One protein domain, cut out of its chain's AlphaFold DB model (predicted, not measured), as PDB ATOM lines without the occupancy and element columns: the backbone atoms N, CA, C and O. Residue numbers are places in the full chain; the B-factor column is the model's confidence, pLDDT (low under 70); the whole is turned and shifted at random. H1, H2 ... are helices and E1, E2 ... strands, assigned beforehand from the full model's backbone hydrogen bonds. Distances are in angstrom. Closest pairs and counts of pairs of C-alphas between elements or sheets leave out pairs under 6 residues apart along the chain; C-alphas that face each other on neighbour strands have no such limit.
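What this domain is: This is residues 315 to 343 and 560 to 675 of the 675 residues of a protein of Parcubacteria group bacterium Greene0416_14 (UniProt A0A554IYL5). A small wall of three strands, E1, E3 and E4, is covered by the long helix H3, which runs along E3; the still longer helix H6 crosses H3 and reaches the sheet by E4. The short helices H2 and H5 pack together beyond the far ends of E3 and E4, while H4 and the strand E2 lie towards the other end of the sheet. The printed part has 145 residues, with six named helices and four named strands in the order E1, H1, E2, E3, H2, H3, H4, E4, H5, H6. The class is mostly helix, and the sheet is mixed, in the order E1, E3, E4. The whole is only just compact, close to loose, with a radius of gyration of the C-alphas of 17.2 A and spans of 49 by 37 by 31 A.

Where its parts are: In the sheet, E1 is residues 316 to 318, E3 is residues 567 to 571, 13.7 A long, and E4 is residues 622 to 626, 13.0 A long. C-alpha 316 stands at (178.880, 170.496, 184.555). H3, residues 583 to 603, measures 30.2 A from first to last C-alpha. H6, residues 642 to 670, measures 41.5 A, from C-alpha 642 at (179.172, 192.328, 168.052) to C-alpha 670 at (199.749, 166.020, 192.637). The shorter helices are H1, residues 320 to 325, H2, residues 572 to 575, H4, residues 609 to 618, and H5, residues 628 to 635. E2, residues 336 to 340, is 14.2 A long.

How they stand to each other: E3 is the inner strand. It is antiparallel to E1, with N 317 and O 569 at 2.9 A, within hydrogen-bond range. It is parallel to E4, with N 624 and O 568 at 2.8 A and N 570 and O 624 at 2.9 A, both within that range. E3 and E4, with H2, H3 and H4 between them along the chain, form a strand-helix-strand unit, two parallel neighbour strands joined through helices. The arrangement has two layers, the sheet and, on one face of it, H3 and H6. H3 is over E3 at a height over the sheet of 8.5 A and runs along the strands, at 20 degrees to E3 on the local plane. H3 is also the hub, touching H2, H4 and H6. Residues 654 to 666 of H6 touch H3; the closest C-alphas, of Arg 591 and Ala 662, are 5.0 A apart, and the two helices run the same way at a steep tilt of 50 degrees. H3 and H4 form a helical hairpin and only just touch, with 3 pairs of C-alphas within 8 A, the closest being Ile 601 and Asn 615 at 6.6 A; they run opposite ways at 36 degrees, only just a steep tilt. H2 touches H5, with the C-alphas of Ala 573 and Ala 631 at 4.4 A, the closest. H1 and H2 only graze the sheet. E2 pairs with no named strand, but its residues 337 to 338 pair, antiparallel, with residues 563 to 564. In H1, H4, H5 and H6 every O i to N i+4 pair is within hydrogen-bond range; in H3 14 of 17 are, and H2 is too short for such a pair.

The domain as a whole: The two C-alphas farthest apart, of Asp 343 and Asn 578, are 57.5 A from each other. Residues 344 to 559 are not printed, and C-alphas 343 and 560 are 14.0 A apart across this cut, which lies between E2 and E3. Of the links that are printed whole, none is long. The mean pLDDT of the printed part is 97.0, and no printed residue is under 70.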
ATOM      1  N   TYR A 315     175.423 172.166 186.252       98.69
ATOM      2  CA  TYR A 315     176.504 173.127 185.994       98.69
ATOM      3  C   TYR A 315     177.593 172.530 185.104       98.69
ATOM      4  O   TYR A 315     178.121 173.203 184.222       98.69
ATOM      5  N   TYR A 316     177.894 171.251 185.311       98.56
ATOM      6  CA  TYR A 316     178.880 170.496 184.555       98.56
ATOM      7  C   TYR A 316     178.294 169.155 184.123       98.56
ATOM      8  O   TYR A 316     177.447 168.562 184.790       98.56
ATOM      9  N   THR A 317     178.719 168.656 182.972       98.12
ATOM     10  CA  THR A 317     178.377 167.305 182.533       98.12
ATOM     11  C   THR A 317     179.622 166.666 181.932       98.12
ATOM     12  O   THR A 317     180.139 167.192 180.944       98.12
ATOM     13  N   PRO A 318     180.126 165.555 182.496       97.25
ATOM     14  CA  PRO A 318     181.238 164.847 181.887       97.25
ATOM     15  C   PRO A 318     180.785 164.192 180.579       97.25
ATOM     16  O   PRO A 318     179.590 164.049 180.295       97.25
ATOM     17  N   SER A 319     181.749 163.774 179.768       95.25
ATOM     18  CA  SER A 319     181.464 163.108 178.500       95.25
ATOM     19  C   SER A 319     180.612 161.841 178.660       95.25
ATOM     20  O   SER A 319     180.590 161.169 179.694       95.25
ATOM     21  N   THR A 320     179.907 161.482 177.583       93.81
ATOM     22  CA  THR A 320     179.058 160.278 177.510       93.81
ATOM     23  C   THR A 320     179.722 158.993 178.050       93.81
ATOM     24  O   THR A 320     179.047 158.262 178.776       93.81
ATOM     25  N   PRO A 321     180.998 158.680 177.753       93.31
ATOM     26  CA  PRO A 321     181.638 157.464 178.258       93.31
ATOM     27  C   PRO A 321     181.841 157.502 179.770       93.31
ATOM     28  O   PRO A 321     181.534 156.521 180.441       93.31
ATOM     29  N   THR A 322     182.247 158.649 180.324       96.81
ATOM     30  CA  THR A 322     182.337 158.826 181.779       96.81
ATOM     31  C   THR A 322     180.982 158.562 182.441       96.81
ATOM     32  O   THR A 322     180.901 157.776 183.381       96.81
ATOM     33  N   LEU A 323     179.891 159.107 181.894       96.88
ATOM     34  CA  LEU A 323     178.532 158.856 182.395       96.88
ATOM     35  C   LEU A 323     178.131 157.367 182.357       96.88
ATOM     36  O   LEU A 323     177.504 156.856 183.292       96.88
ATOM     37  N   PHE A 324     178.483 156.655 181.282       93.31
ATOM     38  CA  PHE A 324     178.164 155.232 181.130       93.31
ATOM     39  C   PHE A 324     179.001 154.314 182.019       93.31
ATOM     40  O   PHE A 324     178.495 153.276 182.453       93.31
ATOM     41  N   HIS A 325     180.269 154.658 182.243       94.94
ATOM     42  CA  HIS A 325     181.265 153.702 182.715       94.94
ATOM     43  C   HIS A 325     181.873 154.038 184.080       94.94
ATOM     44  O   HIS A 325     182.455 153.143 184.699       94.94
ATOM     45  N   ALA A 326     181.707 155.257 184.600       97.88
ATOM     46  CA  ALA A 326     182.152 155.590 185.951       97.88
ATOM     47  C   ALA A 326     181.497 154.662 186.988       97.88
ATOM     48  O   ALA A 326     180.276 154.459 186.993       97.88
ATOM     49  N   GLY A 327     182.338 154.059 187.832       97.38
ATOM     50  CA  GLY A 327     181.949 153.076 188.844       97.38
ATOM     51  C   GLY A 327     181.762 151.643 188.329       97.38
ATOM     52  O   GLY A 327     181.558 150.738 189.133       97.38
ATOM     53  N   THR A 328     181.830 151.397 187.017       96.56
ATOM     54  CA  THR A 328     181.732 150.035 186.453       96.56
ATOM     55  C   THR A 328     183.065 149.286 186.533       96.56
ATOM     56  O   THR A 328     184.114 149.907 186.662       96.56
ATOM     57  N   THR A 329     183.045 147.954 186.403       94.94
ATOM     58  CA  THR A 329     184.252 147.097 186.480       94.94
ATOM     59  C   THR A 329     185.280 147.333 185.369       94.94
ATOM     60  O   THR A 329     186.446 146.971 185.511       94.94
ATOM     61  N   LYS A 330     184.866 147.934 184.248       90.62
ATOM     62  CA  LYS A 330     185.747 148.357 183.148       90.62
ATOM     63  C   LYS A 330     185.437 149.811 182.795       90.62
ATOM     64  O   LYS A 330     184.686 150.055 181.844       90.62
ATOM     65  N   PRO A 331     185.958 150.772 183.576       92.81
ATOM     66  CA  PRO A 331     185.604 152.174 183.441       92.81
ATOM     67  C   PRO A 331     186.284 152.790 182.210       92.81
ATOM     68  O   PRO A 331     187.328 153.423 182.313       92.81
ATOM     69  N   GLN A 332     185.705 152.600 181.025       92.19
ATOM     70  CA  GLN A 332     186.110 153.317 179.816       92.19
ATOM     71  C   GLN A 332     185.535 154.740 179.848       92.19
ATOM     72  O   GLN A 332     184.456 155.011 179.320       92.19
ATOM     73  N   LEU A 333     186.232 155.643 180.524       95.00
ATOM     74  CA  LEU A 333     185.784 157.007 180.789       95.00
ATOM     75  C   LEU A 333     186.079 157.970 179.634       95.00
ATOM     76  O   LEU A 333     185.376 158.974 179.494       95.00
ATOM     77  N   SER A 334     187.040 157.611 178.779       91.69
ATOM     78  CA  SER A 334     187.453 158.387 177.607       91.69
ATOM     79  C   SER A 334     187.228 157.595 176.324       91.69
ATOM     80  O   SER A 334     187.549 156.405 176.221       91.69
ATOM     81  N   SER A 335     186.654 158.244 175.314       79.62
ATOM     82  CA  SER A 335     186.267 157.568 174.071       79.62
ATOM     83  C   SER A 335     186.586 158.366 172.818       79.62
ATOM     84  O   SER A 335     185.885 158.231 171.819       79.62
ATOM     85  N   CYS A 336     187.600 159.216 172.841       92.06
ATOM     86  CA  CYS A 336     188.091 159.826 171.618       92.06
ATOM     87  C   CYS A 336     189.610 159.696 171.565       92.06
ATOM     88  O   CYS A 336     190.269 159.853 172.593       92.06
ATOM     89  N   TYR A 337     190.116 159.315 170.395       96.31
ATOM     90  CA  TYR A 337     191.499 158.916 170.185       96.31
ATOM     91  C   TYR A 337     192.053 159.532 168.910       96.31
ATOM     92  O   TYR A 337     191.309 159.693 167.937       96.31
ATOM     93  N   LEU A 338     193.353 159.825 168.925       97.75
ATOM     94  CA  LEU A 338     194.096 160.291 167.762       97.75
ATOM     95  C   LEU A 338     195.360 159.455 167.584       97.75
ATOM     96  O   LEU A 338     196.080 159.212 168.554       97.75
ATOM     97  N   ASN A 339     195.657 159.046 166.357       97.38
ATOM     98  CA  ASN A 339     196.918 158.396 166.004       97.38
ATOM     99  C   ASN A 339     197.397 158.805 164.605       97.38
ATOM    100  O   ASN A 339     196.649 159.384 163.821       97.38
ATOM    101  N   THR A 340     198.667 158.518 164.323       97.81
ATOM    102  CA  THR A 340     199.299 158.670 163.005       97.81
ATOM    103  C   THR A 340     199.751 157.297 162.513       97.81
ATOM    104  O   THR A 340     200.197 156.466 163.314       97.81
ATOM    105  N   VAL A 341     199.579 157.026 161.218       97.31
ATOM    106  CA  VAL A 341     199.888 155.724 160.613       97.31
ATOM    107  C   VAL A 341     201.300 155.737 160.017       97.31
ATOM    108  O   VAL A 341     201.553 156.484 159.074       97.31
ATOM    109  N   PRO A 342     202.224 154.876 160.485       95.31
ATOM    110  CA  PRO A 342     203.555 154.763 159.888       95.31
ATOM    111  C   PRO A 342     203.520 154.179 158.467       95.31
ATOM    112  O   PRO A 342     202.758 153.244 158.207       95.31
ATOM    113  N   ASP A 343     204.426 154.617 157.583       95.25
ATOM    114  CA  ASP A 343     204.584 154.107 156.203       95.25
ATOM    115  C   ASP A 343     205.255 152.721 156.138       95.25
ATOM    116  O   ASP A 343     206.341 152.521 155.590       95.25
ATOM    117  N   ASN A 560     204.316 155.419 168.843       92.69
ATOM    118  CA  ASN A 560     204.172 154.803 170.170       92.69
ATOM    119  C   ASN A 560     203.211 155.565 171.105       92.69
ATOM    120  O   ASN A 560     203.102 155.220 172.288       92.69
ATOM    121  N   GLU A 561     202.540 156.610 170.613       96.62
ATOM    122  CA  GLU A 561     201.615 157.434 171.392       96.62
ATOM    123  C   GLU A 561     200.322 157.674 170.606       96.62
ATOM    124  O   GLU A 561     200.310 158.314 169.558       96.62
ATOM    125  N   THR A 562     199.218 157.164 171.153       97.75
ATOM    126  CA  THR A 562     197.856 157.470 170.701       97.75
ATOM    127  C   THR A 562     197.270 158.464 171.690       97.75
ATOM    128  O   THR A 562     197.120 158.131 172.866       97.75
ATOM    129  N   ALA A 563     196.949 159.676 171.253       98.06
ATOM    130  CA  ALA A 563     196.367 160.672 172.141       98.06
ATOM    131  C   ALA A 563     194.945 160.276 172.562       98.06
ATOM    132  O   ALA A 563     194.231 159.588 171.827       98.06
ATOM    133  N   VAL A 564     194.535 160.716 173.752       97.69
ATOM    134  CA  VAL A 564     193.238 160.393 174.360       97.69
ATOM    135  C   VAL A 564     192.555 161.679 174.806       97.69
ATOM    136  O   VAL A 564     193.157 162.489 175.505       97.69
ATOM    137  N   CYS A 565     191.287 161.860 174.444       95.88
ATOM    138  CA  CYS A 565     190.520 163.040 174.839       95.88
ATOM    139  C   CYS A 565     189.683 162.739 176.089       95.88
ATOM    140  O   CYS A 565     188.726 161.957 176.035       95.88
ATOM    141  N   ASN A 566     190.013 163.391 177.203       97.31
ATOM    142  CA  ASN A 566     189.262 163.318 178.459       97.31
ATOM    143  C   ASN A 566     188.367 164.561 178.549       97.31
ATOM    144  O   ASN A 566     188.865 165.660 178.782       97.31
ATOM    145  N   LEU A 567     187.065 164.404 178.278       97.62
ATOM    146  CA  LEU A 567     186.175 165.529 177.968       97.62
ATOM    147  C   LEU A 567     185.056 165.740 178.992       97.62
ATOM    148  O   LEU A 567     184.495 164.783 179.541       97.62
ATOM    149  N   GLY A 568     184.657 167.000 179.147       97.75
ATOM    150  CA  GLY A 568     183.477 167.430 179.893       97.75
ATOM    151  C   GLY A 568     183.057 168.839 179.487       97.75
ATOM    152  O   GLY A 568     183.798 169.530 178.793       97.75
ATOM    153  N   SER A 569     181.854 169.268 179.864       98.44
ATOM    154  CA  SER A 569     181.345 170.577 179.440       98.44
ATOM    155  C   SER A 569     180.617 171.325 180.542       98.44
ATOM    156  O   SER A 569     179.757 170.765 181.228       98.44
ATOM    157  N   LEU A 570     180.928 172.613 180.655       98.81
ATOM    158  CA  LEU A 570     180.204 173.566 181.482       98.81
ATOM    159  C   LEU A 570     178.897 173.999 180.805       98.81
ATOM    160  O   LEU A 570     178.832 174.120 179.583       98.81
ATOM    161  N   ASN A 571     177.851 174.256 181.582       98.44
ATOM    162  CA  ASN A 571     176.562 174.710 181.071       98.44
ATOM    163  C   ASN A 571     176.392 176.220 181.269       98.44
ATOM    164  O   ASN A 571     175.992 176.668 182.341       98.44
ATOM    165  N   PHE A 572     176.649 177.003 180.223       98.19
ATOM    166  CA  PHE A 572     176.609 178.465 180.286       98.19
ATOM    167  C   PHE A 572     175.241 179.022 180.677       98.19
ATOM    168  O   PHE A 572     175.178 179.998 181.420       98.19
ATOM    169  N   ALA A 573     174.151 178.356 180.291       97.06
ATOM    170  CA  ALA A 573     172.801 178.755 180.686       97.06
ATOM    171  C   ALA A 573     172.607 178.790 182.215       97.06
ATOM    172  O   ALA A 573     171.736 179.496 182.713       97.06
ATOM    173  N   LYS A 574     173.410 178.028 182.974       97.75
ATOM    174  CA  LYS A 574     173.367 177.987 184.442       97.75
ATOM    175  C   LYS A 574     174.196 179.073 185.120       97.75
ATOM    176  O   LYS A 574     174.061 179.244 186.325       97.75
ATOM    177  N   PHE A 575     175.023 179.795 184.371       98.31
ATOM    178  CA  PHE A 575     175.839 180.888 184.894       98.31
ATOM    179  C   PHE A 575     175.235 182.261 184.622       98.31
ATOM    180  O   PHE A 575     175.877 183.264 184.907       98.31
ATOM    181  N   ILE A 576     174.019 182.327 184.072       98.00
ATOM    182  CA  ILE A 576     173.324 183.597 183.887       98.00
ATOM    183  C   ILE A 576     172.395 183.853 185.070       98.00
ATOM    184  O   ILE A 576     171.386 183.169 185.245       98.00
ATOM    185  N   THR A 577     172.710 184.889 185.842       94.88
ATOM    186  CA  THR A 577     171.907 185.364 186.970       94.88
ATOM    187  C   THR A 577     171.456 186.790 186.680       94.88
ATOM    188  O   THR A 577     172.279 187.679 186.482       94.88
ATOM    189  N   ASN A 578     170.140 187.030 186.647       94.38
ATOM    190  CA  ASN A 578     169.554 188.348 186.350       94.38
ATOM    191  C   ASN A 578     170.093 188.981 185.048       94.38
ATOM    192  O   ASN A 578     170.399 190.173 185.012       94.38
ATOM    193  N   GLY A 579     170.246 188.167 183.997       96.00
ATOM    194  CA  GLY A 579     170.753 188.605 182.692       96.00
ATOM    195  C   GLY A 579     172.251 188.921 182.658       96.00
ATOM    196  O   GLY A 579     172.695 189.603 181.743       96.00
ATOM    197  N   LYS A 580     173.034 188.463 183.645       96.75
ATOM    198  CA  LYS A 580     174.489 188.670 183.715       96.75
ATOM    199  C   LYS A 580     175.238 187.364 183.938       96.75
ATOM    200  O   LYS A 580     174.746 186.491 184.647       96.75
ATOM    201  N   PHE A 581     176.432 187.264 183.363       97.88
ATOM    202  CA  PHE A 581     177.330 186.123 183.527       97.88
ATOM    203  C   PHE A 581     178.023 186.155 184.897       97.88
ATOM    204  O   PHE A 581     178.660 187.142 185.257       97.88
ATOM    205  N   ASP A 582     177.863 185.087 185.675       98.25
ATOM    206  CA  ASP A 582     178.416 184.933 187.021       98.25
ATOM    207  C   ASP A 582     179.809 184.290 186.964       98.25
ATOM    208  O   ASP A 582     179.976 183.069 187.029       98.25
ATOM    209  N   GLU A 583     180.829 185.134 186.819       97.94
ATOM    210  CA  GLU A 583     182.224 184.708 186.686       97.94
ATOM    211  C   GLU A 583     182.759 183.982 187.931       97.94
ATOM    212  O   GLU A 583     183.571 183.059 187.820       97.94
ATOM    213  N   GLU A 584     182.302 184.364 189.128       97.94
ATOM    214  CA  GLU A 584     182.738 183.730 190.376       97.94
ATOM    215  C   GLU A 584     182.226 182.288 190.446       97.94
ATOM    216  O   GLU A 584     182.976 181.362 190.787       97.94
ATOM    217  N   LEU A 585     180.958 182.078 190.085       98.25
ATOM    218  CA  LEU A 585     180.368 180.751 190.010       98.25
ATOM    219  C   LEU A 585     181.059 179.892 188.945       98.25
ATOM    220  O   LEU A 585     181.396 178.739 189.229       98.25
ATOM    221  N   VAL A 586     181.355 180.454 187.768       98.44
ATOM    222  CA  VAL A 586     182.131 179.771 186.717       98.44
ATOM    223  C   VAL A 586     183.468 179.290 187.273       98.44
ATOM    224  O   VAL A 586     183.815 178.120 187.104       98.44
ATOM    225  N   GLY A 587     184.195 180.142 187.999       98.44
ATOM    226  CA  GLY A 587     185.481 179.773 188.586       98.44
ATOM    227  C   GLY A 587     185.394 178.680 189.650       98.44
ATOM    228  O   GLY A 587     186.273 177.818 189.725       98.44
ATOM    229  N   LYS A 588     184.335 178.666 190.468       98.44
ATOM    230  CA  LYS A 588     184.102 177.594 191.456       98.44
ATOM    231  C   LYS A 588     183.842 176.254 190.773       98.44
ATOM    232  O   LYS A 588     184.496 175.266 191.101       98.44
ATOM    233  N   ILE A 589     182.935 176.223 189.796       98.69
ATOM    234  CA  ILE A 589     182.577 174.991 189.081       98.69
ATOM    235  C   ILE A 589     183.746 174.483 188.232       98.69
ATOM    236  O   ILE A 589     184.011 173.280 188.217       98.69
ATOM    237  N   THR A 590     184.480 175.382 187.573       98.81
ATOM    238  CA  THR A 590     185.625 175.031 186.718       98.81
ATOM    239  C   THR A 590     186.704 174.281 187.496       98.81
ATOM    240  O   THR A 590     187.182 173.255 187.021       98.81
ATOM    241  N   ARG A 591     187.033 174.708 188.725       98.62
ATOM    242  CA  ARG A 591     188.012 174.005 189.577       98.62
ATOM    243  C   ARG A 591     187.611 172.557 189.861       98.62
ATOM    244  O   ARG A 591     188.427 171.647 189.725       98.62
ATOM    245  N   VAL A 592     186.344 172.337 190.211       98.75
ATOM    246  CA  VAL A 592     185.821 170.992 190.497       98.75
ATOM    247  C   VAL A 592     185.790 170.137 189.223       98.75
ATOM    248  O   VAL A 592     186.201 168.977 189.250       98.75
ATOM    249  N   ALA A 593     185.367 170.713 188.093       98.75
ATOM    250  CA  ALA A 593     185.342 170.034 186.799       98.75
ATOM    251  C   ALA A 593     186.745 169.609 186.334       98.75
ATOM    252  O   ALA A 593     186.924 168.468 185.911       98.75
ATOM    253  N   MET A 594     187.748 170.484 186.467       98.75
ATOM    254  CA  MET A 594     189.137 170.180 186.102       98.75
ATOM    255  C   MET A 594     189.711 169.027 186.926       98.75
ATOM    256  O   MET A 594     190.328 168.128 186.360       98.75
ATOM    257  N   ARG A 595     189.441 168.983 188.238       98.75
ATOM    258  CA  ARG A 595     189.838 167.842 189.074       98.75
ATOM    259  C   ARG A 595     189.160 166.546 188.635       98.75
ATOM    260  O   ARG A 595     189.812 165.511 188.541       98.75
ATOM    261  N   MET A 596     187.863 166.601 188.331       98.56
ATOM    262  CA  MET A 596     187.128 165.431 187.852       98.56
ATOM    263  C   MET A 596     187.687 164.913 186.515       98.56
ATOM    264  O   MET A 596     187.769 163.701 186.325       98.56
ATOM    265  N   LEU A 597     188.096 165.806 185.607       98.50
ATOM    266  CA  LEU A 597     188.747 165.447 184.343       98.50
ATOM    267  C   LEU A 597     190.149 164.862 184.546       98.50
ATOM    268  O   LEU A 597     190.496 163.896 183.872       98.50
ATOM    269  N   ASP A 598     190.936 165.389 185.484       98.69
ATOM    270  CA  ASP A 598     192.246 164.813 185.804       98.69
ATOM    271  C   ASP A 598     192.100 163.405 186.413       98.69
ATOM    272  O   ASP A 598     192.791 162.475 186.006       98.69
ATOM    273  N   ASN A 599     191.110 163.189 187.289       98.62
ATOM    274  CA  ASN A 599     190.818 161.862 187.848       98.62
ATOM    275  C   ASN A 599     190.447 160.832 186.772       98.62
ATOM    276  O   ASN A 599     190.770 159.648 186.904       98.62
ATOM    277  N   VAL A 600     189.760 161.262 185.706       98.00
ATOM    278  CA  VAL A 600     189.399 160.382 184.587       98.00
ATOM    279  C   VAL A 600     190.644 159.707 184.007       98.00
ATOM    280  O   VAL A 600     190.578 158.520 183.703       98.00
ATOM    281  N   ILE A 601     191.781 160.403 183.925       98.25
ATOM    282  CA  ILE A 601     193.026 159.870 183.356       98.25
ATOM    283  C   ILE A 601     193.521 158.645 184.138       98.25
ATOM    284  O   ILE A 601     193.877 157.629 183.534       98.25
ATOM    285  N   ASP A 602     193.509 158.701 185.468       97.94
ATOM    286  CA  ASP A 602     194.037 157.617 186.306       97.94
ATOM    287  C   ASP A 602     193.060 156.443 186.433       97.94
ATOM    288  O   ASP A 602     193.471 155.286 186.547       97.94
ATOM    289  N   ILE A 603     191.756 156.732 186.400       97.69
ATOM    290  CA  ILE A 603     190.700 155.725 186.566       97.69
ATOM    291  C   ILE A 603     190.436 154.974 185.257       97.69
ATOM    292  O   ILE A 603     190.031 153.810 185.292       97.69
ATOM    293  N   ASN A 604     190.637 155.624 184.109       97.19
ATOM    294  CA  ASN A 604     190.259 155.096 182.806       97.19
ATOM    295  C   ASN A 604     190.912 153.735 182.502       97.19
ATOM    296  O   ASN A 604     192.117 153.529 182.660       97.19
ATOM    297  N   TYR A 605     190.112 152.807 181.983       94.56
ATOM    298  CA  TYR A 605     190.615 151.600 181.340       94.56
ATOM    299  C   TYR A 605     191.170 151.946 179.950       94.56
ATOM    300  O   TYR A 605     190.521 152.629 179.163       94.56
ATOM    301  N   TYR A 606     192.373 151.468 179.628       94.25
ATOM    302  CA  TYR A 606     193.017 151.727 178.338       94.25
ATOM    303  C   TYR A 606     193.055 150.453 177.489       94.25
ATOM    304  O   TYR A 606     193.712 149.488 177.890       94.25
ATOM    305  N   PRO A 607     192.397 150.433 176.313       89.81
ATOM    306  CA  PRO A 607     192.415 149.271 175.426       89.81
ATOM    307  C   PRO A 607     193.788 148.991 174.800       89.81
ATOM    308  O   PRO A 607     194.067 147.847 174.452       89.81
ATOM    309  N   THR A 608     194.638 150.015 174.654       93.56
ATOM    310  CA  THR A 608     195.983 149.903 174.067       93.56
ATOM    311  C   THR A 608     197.043 150.528 174.977       93.56
ATOM    312  O   THR A 608     196.773 151.457 175.746       93.56
ATOM    313  N   ALA A 609     198.274 150.014 174.892       95.69
ATOM    314  CA  ALA A 609     199.398 150.516 175.682       95.69
ATOM    315  C   ALA A 609     199.799 151.944 175.277       95.69
ATOM    316  O   ALA A 609     200.131 152.749 176.144       95.69
ATOM    317  N   ASP A 610     199.715 152.270 173.987       96.31
ATOM    318  CA  ASP A 610     200.099 153.578 173.447       96.31
ATOM    319  C   ASP A 610     199.140 154.687 173.903       96.31
ATOM    320  O   ASP A 610     199.586 155.788 174.229       96.31
ATOM    321  N   ALA A 611     197.843 154.372 174.036       96.44
ATOM    322  CA  ALA A 611     196.856 155.275 174.627       96.44
ATOM    323  C   ALA A 611     197.132 155.529 176.115       96.44
ATOM    324  O   ALA A 611     197.115 156.673 176.571       96.44
ATOM    325  N   ARG A 612     197.443 154.469 176.877       96.88
ATOM    326  CA  ARG A 612     197.801 154.596 178.298       96.88
ATOM    327  C   ARG A 612     199.062 155.435 178.485       96.88
ATOM    328  O   ARG A 612     199.111 156.270 179.383       96.88
ATOM    329  N   ARG A 613     200.079 155.187 177.657       96.62
ATOM    330  CA  ARG A 613     201.369 155.881 177.699       96.62
ATOM    331  C   ARG A 613     201.185 157.380 177.488       96.62
ATOM    332  O   ARG A 613     201.587 158.141 178.358       96.62
ATOM    333  N   SER A 614     200.531 157.778 176.395       97.31
ATOM    334  CA  SER A 614     200.291 159.190 176.069       97.31
ATOM    335  C   SER A 614     199.478 159.893 177.160       97.31
ATOM    336  O   SER A 614     199.903 160.925 177.682       97.31
ATOM    337  N   ASN A 615     198.354 159.301 177.584       97.06
ATOM    338  CA  ASN A 615     197.451 159.970 178.523       97.06
ATOM    339  C   ASN A 615     198.070 160.155 179.918       97.06
ATOM    340  O   ASN A 615     197.912 161.211 180.517       97.06
ATOM    341  N   LEU A 616     198.811 159.166 180.437       97.38
ATOM    342  CA  LEU A 616     199.487 159.303 181.737       97.38
ATOM    343  C   LEU A 616     200.690 160.251 181.688       97.38
ATOM    344  O   LEU A 616     201.014 160.871 182.698       97.38
ATOM    345  N   ARG A 617     201.357 160.343 180.533       97.44
ATOM    346  CA  ARG A 617     202.550 161.171 180.340       97.44
ATOM    347  C   ARG A 617     202.201 162.654 180.231       97.44
ATOM    348  O   ARG A 617     202.777 163.467 180.953       97.44
ATOM    349  N   HIS A 618     201.232 162.978 179.376       98.00
ATOM    350  CA  HIS A 618     200.878 164.359 179.017       98.00
ATOM    351  C   HIS A 618     199.654 164.898 179.760       98.00
ATOM    352  O   HIS A 618     199.429 166.101 179.773       98.00
ATOM    353  N   ARG A 619     198.845 164.010 180.349       98.25
ATOM    354  CA  ARG A 619     197.616 164.320 181.098       98.25
ATOM    355  C   ARG A 619     196.676 165.359 180.443       98.25
ATOM    356  O   ARG A 619     196.193 166.258 181.131       98.25
ATOM    357  N   PRO A 620     196.381 165.270 179.129       98.06
ATOM    358  CA  PRO A 620     195.551 166.264 178.459       98.06
ATOM    359  C   PRO A 620     194.084 166.158 178.890       98.06
ATOM    360  O   PRO A 620     193.530 165.065 178.985       98.06
ATOM    361  N   VAL A 621     193.404 167.285 179.072       98.12
ATOM    362  CA  VAL A 621     191.954 167.329 179.326       98.12
ATOM    363  C   VAL A 621     191.291 168.367 178.426       98.12
ATOM    364  O   VAL A 621     191.913 169.358 178.056       98.12
ATOM    365  N   GLY A 622     190.026 168.146 178.067       97.69
ATOM    366  CA  GLY A 622     189.227 169.075 177.269       97.69
ATOM    367  C   GLY A 622     187.967 169.504 178.013       97.69
ATOM    368  O   GLY A 622     186.965 168.783 178.027       97.69
ATOM    369  N   LEU A 623     188.013 170.688 178.624       98.44
ATOM    370  CA  LEU A 623     186.850 171.326 179.237       98.44
ATOM    371  C   LEU A 623     186.178 172.250 178.214       98.44
ATOM    372  O   LEU A 623     186.687 173.319 177.899       98.44
ATOM    373  N   GLY A 624     185.035 171.818 177.692       97.62
ATOM    374  CA  GLY A 624     184.224 172.593 176.755       97.62
ATOM    375  C   GLY A 624     183.065 173.331 177.423       97.62
ATOM    376  O   GLY A 624     182.908 173.341 178.648       97.62
ATOM    377  N   ILE A 625     182.187 173.884 176.589       98.12
ATOM    378  CA  ILE A 625     180.957 174.554 177.019       98.12
ATOM    379  C   ILE A 625     179.741 174.052 176.237       98.12
ATOM    380  O   ILE A 625     179.857 173.527 175.131       98.12
ATOM    381  N   ARG A 626     178.553 174.240 176.806       97.75
ATOM    382  CA  ARG A 626     177.253 174.072 176.149       97.75
ATOM    383  C   ARG A 626     176.274 175.129 176.649       97.75
ATOM    384  O   ARG A 626     176.526 175.775 177.662       97.75
ATOM    385  N   GLY A 627     175.141 175.277 175.967       97.56
ATOM    386  CA  GLY A 627     174.120 176.259 176.355       97.56
ATOM    387  C   GLY A 627     174.545 177.708 176.099       97.56
ATOM    388  O   GLY A 627     174.029 178.605 176.751       97.56
ATOM    389  N   PHE A 628     175.483 177.942 175.172       98.44
ATOM    390  CA  PHE A 628     175.912 179.292 174.790       98.44
ATOM    391  C   PHE A 628     174.739 180.115 174.242       98.44
ATOM    392  O   PHE A 628     174.478 181.207 174.727       98.44
ATOM    393  N   GLN A 629     173.959 179.548 173.313       98.44
ATOM    394  CA  GLN A 629     172.768 180.207 172.771       98.44
ATOM    395  C   GLN A 629     171.717 180.511 173.851       98.44
ATOM    396  O   GLN A 629     171.133 181.591 173.853       98.44
ATOM    397  N   ASP A 630     171.495 179.586 174.786       97.94
ATOM    398  CA  ASP A 630     170.555 179.789 175.894       97.94
ATOM    399  C   ASP A 630     171.040 180.892 176.848       97.94
ATOM    400  O   ASP A 630     170.235 181.668 177.358       97.94
ATOM    401  N   ALA A 631     172.357 181.002 177.055       98.38
ATOM    402  CA  ALA A 631     172.947 182.104 177.804       98.38
ATOM    403  C   ALA A 631     172.745 183.449 177.091       98.38
ATOM    404  O   ALA A 631     172.345 184.415 177.737       98.38
ATOM    405  N   LEU A 632     172.928 183.504 175.765       98.56
ATOM    406  CA  LEU A 632     172.612 184.699 174.976       98.56
ATOM    407  C   LEU A 632     171.131 185.083 175.105       98.56
ATOM    408  O   LEU A 632     170.832 186.244 175.375       98.56
ATOM    409  N   TYR A 633     170.204 184.119 175.011       98.06
ATOM    410  CA  TYR A 633     168.775 184.376 175.226       98.06
ATOM    411  C   TYR A 633     168.488 184.938 176.619       98.06
ATOM    412  O   TYR A 633     167.728 185.896 176.746       98.06
ATOM    413  N   ALA A 634     169.113 184.381 177.658       97.88
ATOM    414  CA  ALA A 634     168.933 184.840 179.033       97.88
ATOM    415  C   ALA A 634     169.475 186.261 179.276       97.88
ATOM    416  O   ALA A 634     168.998 186.945 180.180       97.88
ATOM    417  N   MET A 635     170.444 186.710 178.474       97.94
ATOM    418  CA  MET A 635     170.987 188.075 178.507       97.94
ATOM    419  C   MET A 635     170.301 189.025 177.513       97.94
ATOM    420  O   MET A 635     170.532 190.230 177.571       97.94
ATOM    421  N   GLY A 636     169.454 188.512 176.615       97.75
ATOM    422  CA  GLY A 636     168.833 189.298 175.548       97.75
ATOM    423  C   GLY A 636     169.786 189.673 174.407       97.75
ATOM    424  O   GLY A 636     169.552 190.677 173.743       97.75
ATOM    425  N   ILE A 637     170.844 188.888 174.175       98.25
ATOM    426  CA  ILE A 637     171.857 189.136 173.138       98.25
ATOM    427  C   ILE A 637     171.529 188.328 171.873       98.25
ATOM    428  O   ILE A 637     171.232 187.132 171.934       98.25
ATOM    429  N   HIS A 638     171.614 188.968 170.705       97.88
ATOM    430  CA  HIS A 638     171.460 188.308 169.406       97.88
ATOM    431  C   HIS A 638     172.742 187.578 168.999       97.88
ATOM    432  O   HIS A 638     173.834 188.109 169.171       97.88
ATOM    433  N   PHE A 639     172.628 186.372 168.434       98.06
ATOM    434  CA  PHE A 639     173.800 185.566 168.066       98.06
ATOM    435  C   PHE A 639     174.668 186.236 166.988       98.06
ATOM    436  O   PHE A 639     175.891 186.167 167.041       98.06
ATOM    437  N   ASP A 640     174.043 186.907 166.026       97.38
ATOM    438  CA  ASP A 640     174.668 187.624 164.916       97.38
ATOM    439  C   ASP A 640     174.961 189.095 165.264       97.38
ATOM    440  O   ASP A 640     174.627 190.009 164.511       97.38
ATOM    441  N   SER A 641     175.582 189.333 166.423       98.50
ATOM    442  CA  SER A 641     175.907 190.679 166.907       98.50
ATOM    443  C   SER A 641     177.331 190.798 167.452       98.50
ATOM    444  O   SER A 641     177.909 189.823 167.938       98.50
ATOM    445  N   ASP A 642     177.874 192.018 167.438       98.56
ATOM    446  CA  ASP A 642     179.172 192.328 168.052       98.56
ATOM    447  C   ASP A 642     179.167 192.059 169.567       98.56
ATOM    448  O   ASP A 642     180.184 191.656 170.128       98.56
ATOM    449  N   GLU A 643     178.017 192.212 170.234       98.31
ATOM    450  CA  GLU A 643     177.855 191.863 171.651       98.31
ATOM    451  C   GLU A 643     178.032 190.361 171.898       98.31
ATOM    452  O   GLU A 643     178.668 189.979 172.878       98.31
ATOM    453  N   ALA A 644     177.528 189.494 171.010       98.62
ATOM    454  CA  ALA A 644     177.756 188.054 171.120       98.62
ATOM    455  C   ALA A 644     179.225 187.683 170.885       98.62
ATOM    456  O   ALA A 644     179.734 186.796 171.570       98.62
ATOM    457  N   VAL A 645     179.913 188.367 169.964       98.56
ATOM    458  CA  VAL A 645     181.357 188.182 169.736       98.56
ATOM    459  C   VAL A 645     182.154 188.612 170.968       98.56
ATOM    460  O   VAL A 645     182.988 187.845 171.447       98.56
ATOM    461  N   ALA A 646     181.858 189.789 171.525       98.56
ATOM    462  CA  ALA A 646     182.498 190.282 172.742       98.56
ATOM    463  C   ALA A 646     182.240 189.347 173.932       98.56
ATOM    464  O   ALA A 646     183.168 189.003 174.658       98.56
ATOM    465  N   PHE A 647     181.001 188.874 174.097       98.56
ATOM    466  CA  PHE A 647     180.670 187.909 175.139       98.56
ATOM    467  C   PHE A 647     181.390 186.572 174.938       98.56
ATOM    468  O   PHE A 647     181.870 185.996 175.911       98.56
ATOM    469  N   ALA A 648     181.486 186.062 173.706       98.56
ATOM    470  CA  ALA A 648     182.224 184.835 173.416       98.56
ATOM    471  C   ALA A 648     183.698 184.949 173.831       98.56
ATOM    472  O   ALA A 648     184.223 184.009 174.422       98.56
ATOM    473  N   ASP A 649     184.327 186.097 173.572       98.62
ATOM    474  CA  ASP A 649     185.710 186.385 173.960       98.62
ATOM    475  C   ASP A 649     185.864 186.429 175.490       98.62
ATOM    476  O   ASP A 649     186.511 185.564 176.087       98.62
ATOM    477  N   THR A 650     185.158 187.347 176.159       98.19
ATOM    478  CA  THR A 650     185.321 187.560 177.607       98.19
ATOM    479  C   THR A 650     184.881 186.351 178.433       98.19
ATOM    480  O   THR A 650     185.511 186.007 179.430       98.19
ATOM    481  N   SER A 651     183.811 185.654 178.031       98.44
ATOM    482  CA  SER A 651     183.368 184.447 178.746       98.44
ATOM    483  C   SER A 651     184.361 183.290 178.608       98.44
ATOM    484  O   SER A 651     184.542 182.529 179.562       98.44
ATOM    485  N   MET A 652     185.039 183.166 177.461       98.56
ATOM    486  CA  MET A 652     186.102 182.176 177.273       98.56
ATOM    487  C   MET A 652     187.378 182.543 178.017       98.56
ATOM    488  O   MET A 652     188.013 181.642 178.562       98.56
ATOM    489  N   GLU A 653     187.730 183.827 178.103       98.69
ATOM    490  CA  GLU A 653     188.844 184.295 178.937       98.69
ATOM    491  C   GLU A 653     188.656 183.856 180.397       98.69
ATOM    492  O   GLU A 653     189.562 183.270 180.993       98.69
ATOM    493  N   VAL A 654     187.450 184.036 180.947       98.56
ATOM    494  CA  VAL A 654     187.105 183.612 182.314       98.56
ATOM    495  C   VAL A 654     187.263 182.096 182.487       98.56
ATOM    496  O   VAL A 654     187.894 181.644 183.447       98.56
ATOM    497  N   VAL A 655     186.723 181.291 181.564       98.56
ATOM    498  CA  VAL A 655     186.862 179.823 181.616       98.56
ATOM    499  C   VAL A 655     188.331 179.409 181.522       98.56
ATOM    500  O   VAL A 655     188.783 178.587 182.322       98.56
ATOM    501  N   ALA A 656     189.090 179.991 180.590       98.62
ATOM    502  CA  ALA A 656     190.502 179.691 180.387       98.62
ATOM    503  C   ALA A 656     191.338 180.038 181.626       98.62
ATOM    504  O   ALA A 656     192.107 179.196 182.095       98.62
ATOM    505  N   TYR A 657     191.140 181.227 182.203       98.75
ATOM    506  CA  TYR A 657     191.823 181.662 183.419       98.75
ATOM    507  C   TYR A 657     191.622 180.660 184.561       98.75
ATOM    508  O   TYR A 657     192.591 180.172 185.149       98.75
ATOM    509  N   TYR A 658     190.369 180.293 184.849       98.81
ATOM    510  CA  TYR A 658     190.080 179.372 185.945       98.81
ATOM    511  C   TYR A 658     190.496 177.929 185.654       98.81
ATOM    512  O   TYR A 658     190.873 177.224 186.590       98.81
ATOM    513  N   ALA A 659     190.477 177.481 184.397       98.81
ATOM    514  CA  ALA A 659     190.967 176.155 184.024       98.81
ATOM    515  C   ALA A 659     192.492 176.042 184.199       98.81
ATOM    516  O   ALA A 659     192.974 175.074 184.793       98.81
ATOM    517  N   ILE A 660     193.246 177.054 183.755       98.75
ATOM    518  CA  ILE A 660     194.708 177.127 183.919       98.75
ATOM    519  C   ILE A 660     195.078 177.236 185.404       98.75
ATOM    520  O   ILE A 660     195.979 176.536 185.878       98.75
ATOM    521  N   LEU A 661     194.355 178.066 186.164       98.69
ATOM    522  CA  LEU A 661     194.558 178.196 187.606       98.69
ATOM    523  C   LEU A 661     194.287 176.872 188.331       98.69
ATOM    524  O   LEU A 661     195.121 176.432 189.117       98.69
ATOM    525  N   ALA A 662     193.172 176.202 188.027       98.69
ATOM    526  CA  ALA A 662     192.841 174.904 188.612       98.69
ATOM    527  C   ALA A 662     193.899 173.839 188.285       98.69
ATOM    528  O   ALA A 662     194.280 173.060 189.155       98.69
ATOM    529  N   SER A 663     194.415 173.819 187.052       98.62
ATOM    530  CA  SER A 663     195.512 172.925 186.667       98.62
ATOM    531  C   SER A 663     196.793 173.218 187.462       98.62
ATOM    532  O   SER A 663     197.448 172.293 187.937       98.62
ATOM    533  N   SER A 664     197.103 174.495 187.708       98.62
ATOM    534  CA  SER A 664     198.241 174.909 188.545       98.62
ATOM    535  C   SER A 664     198.067 174.496 190.015       98.62
ATOM    536  O   SER A 664     199.018 174.052 190.660       98.62
ATOM    537  N   GLU A 665     196.848 174.606 190.550       98.38
ATOM    538  CA  GLU A 665     196.491 174.142 191.898       98.38
ATOM    539  C   GLU A 665     196.623 172.612 192.013       98.38
ATOM    540  O   GLU A 665     197.211 172.120 192.978       98.38
ATOM    541  N   LEU A 666     196.163 171.861 191.004       98.44
ATOM    542  CA  LEU A 666     196.342 170.406 190.931       98.44
ATOM    543  C   LEU A 666     197.817 170.019 190.830       98.44
ATOM    544  O   LEU A 666     198.237 169.094 191.516       98.44
ATOM    545  N   ALA A 667     198.624 170.742 190.052       98.44
ATOM    546  CA  ALA A 667     200.059 170.489 189.955       98.44
ATOM    547  C   ALA A 667     200.784 170.722 191.292       98.44
ATOM    548  O   ALA A 667     201.720 169.997 191.625       98.44
ATOM    549  N   LYS A 668     200.334 171.690 192.102       98.38
ATOM    550  CA  LYS A 668     200.850 171.894 193.464       98.38
ATOM    551  C   LYS A 668     200.528 170.715 194.390       98.38
ATOM    552  O   LYS A 668     201.321 170.417 195.279       98.38
ATOM    553  N   GLU A 669     199.379 170.072 194.206       97.50
ATOM    554  CA  GLU A 669     198.932 168.945 195.031       97.50
ATOM    555  C   GLU A 669     199.507 167.596 194.568       97.50
ATOM    556  O   GLU A 669     199.971 166.807 195.388       97.50
ATOM    557  N   ARG A 670     199.469 167.327 193.259       97.38
ATOM    558  CA  ARG A 670     199.749 166.020 192.637       97.38
ATOM    559  C   ARG A 670     201.094 165.964 191.906       97.38
ATOM    560  O   ARG A 670     201.526 164.885 191.511       97.38
ATOM    561  N   GLY A 671     201.761 167.107 191.757       98.06
ATOM    562  CA  GLY A 671     202.918 167.282 190.881       98.06
ATOM    563  C   GLY A 671     202.512 167.634 189.442       98.06
ATOM    564  O   GLY A 671     201.383 167.353 189.029       98.06
ATOM    565  N   PRO A 672     203.406 168.271 188.664       97.50
ATOM    566  CA  PRO A 672     203.189 168.467 187.234       97.50
ATOM    567  C   PRO A 672     203.193 167.122 186.485       97.50
ATOM    568  O   PRO A 672     203.705 166.114 186.977       97.50
ATOM    569  N   TYR A 673     202.631 167.116 185.278       96.75
ATOM    570  CA  TYR A 673     202.663 165.963 184.376       96.75
ATOM    571  C   TYR A 673     204.093 165.677 183.869       96.75
ATOM    572  O   TYR A 673     204.991 166.503 184.019       96.75
ATOM    573  N   GLY A 674     204.327 164.478 183.325       90.38
ATOM    574  CA  GLY A 674     205.681 163.942 183.125       90.38
ATOM    575  C   GLY A 674     206.438 164.454 181.894       90.38
ATOM    576  O   GLY A 674     207.665 164.433 181.919       90.38
ATOM    577  N   THR A 675     205.706 164.889 180.858       76.88
ATOM    578  CA  THR A 675     206.167 165.278 179.500       76.88
ATOM    579  C   THR A 675     207.046 164.292 178.764       76.88
ATOM    580  O   THR A 675     208.223 164.025 179.077       76.88
TER     581      THR A 675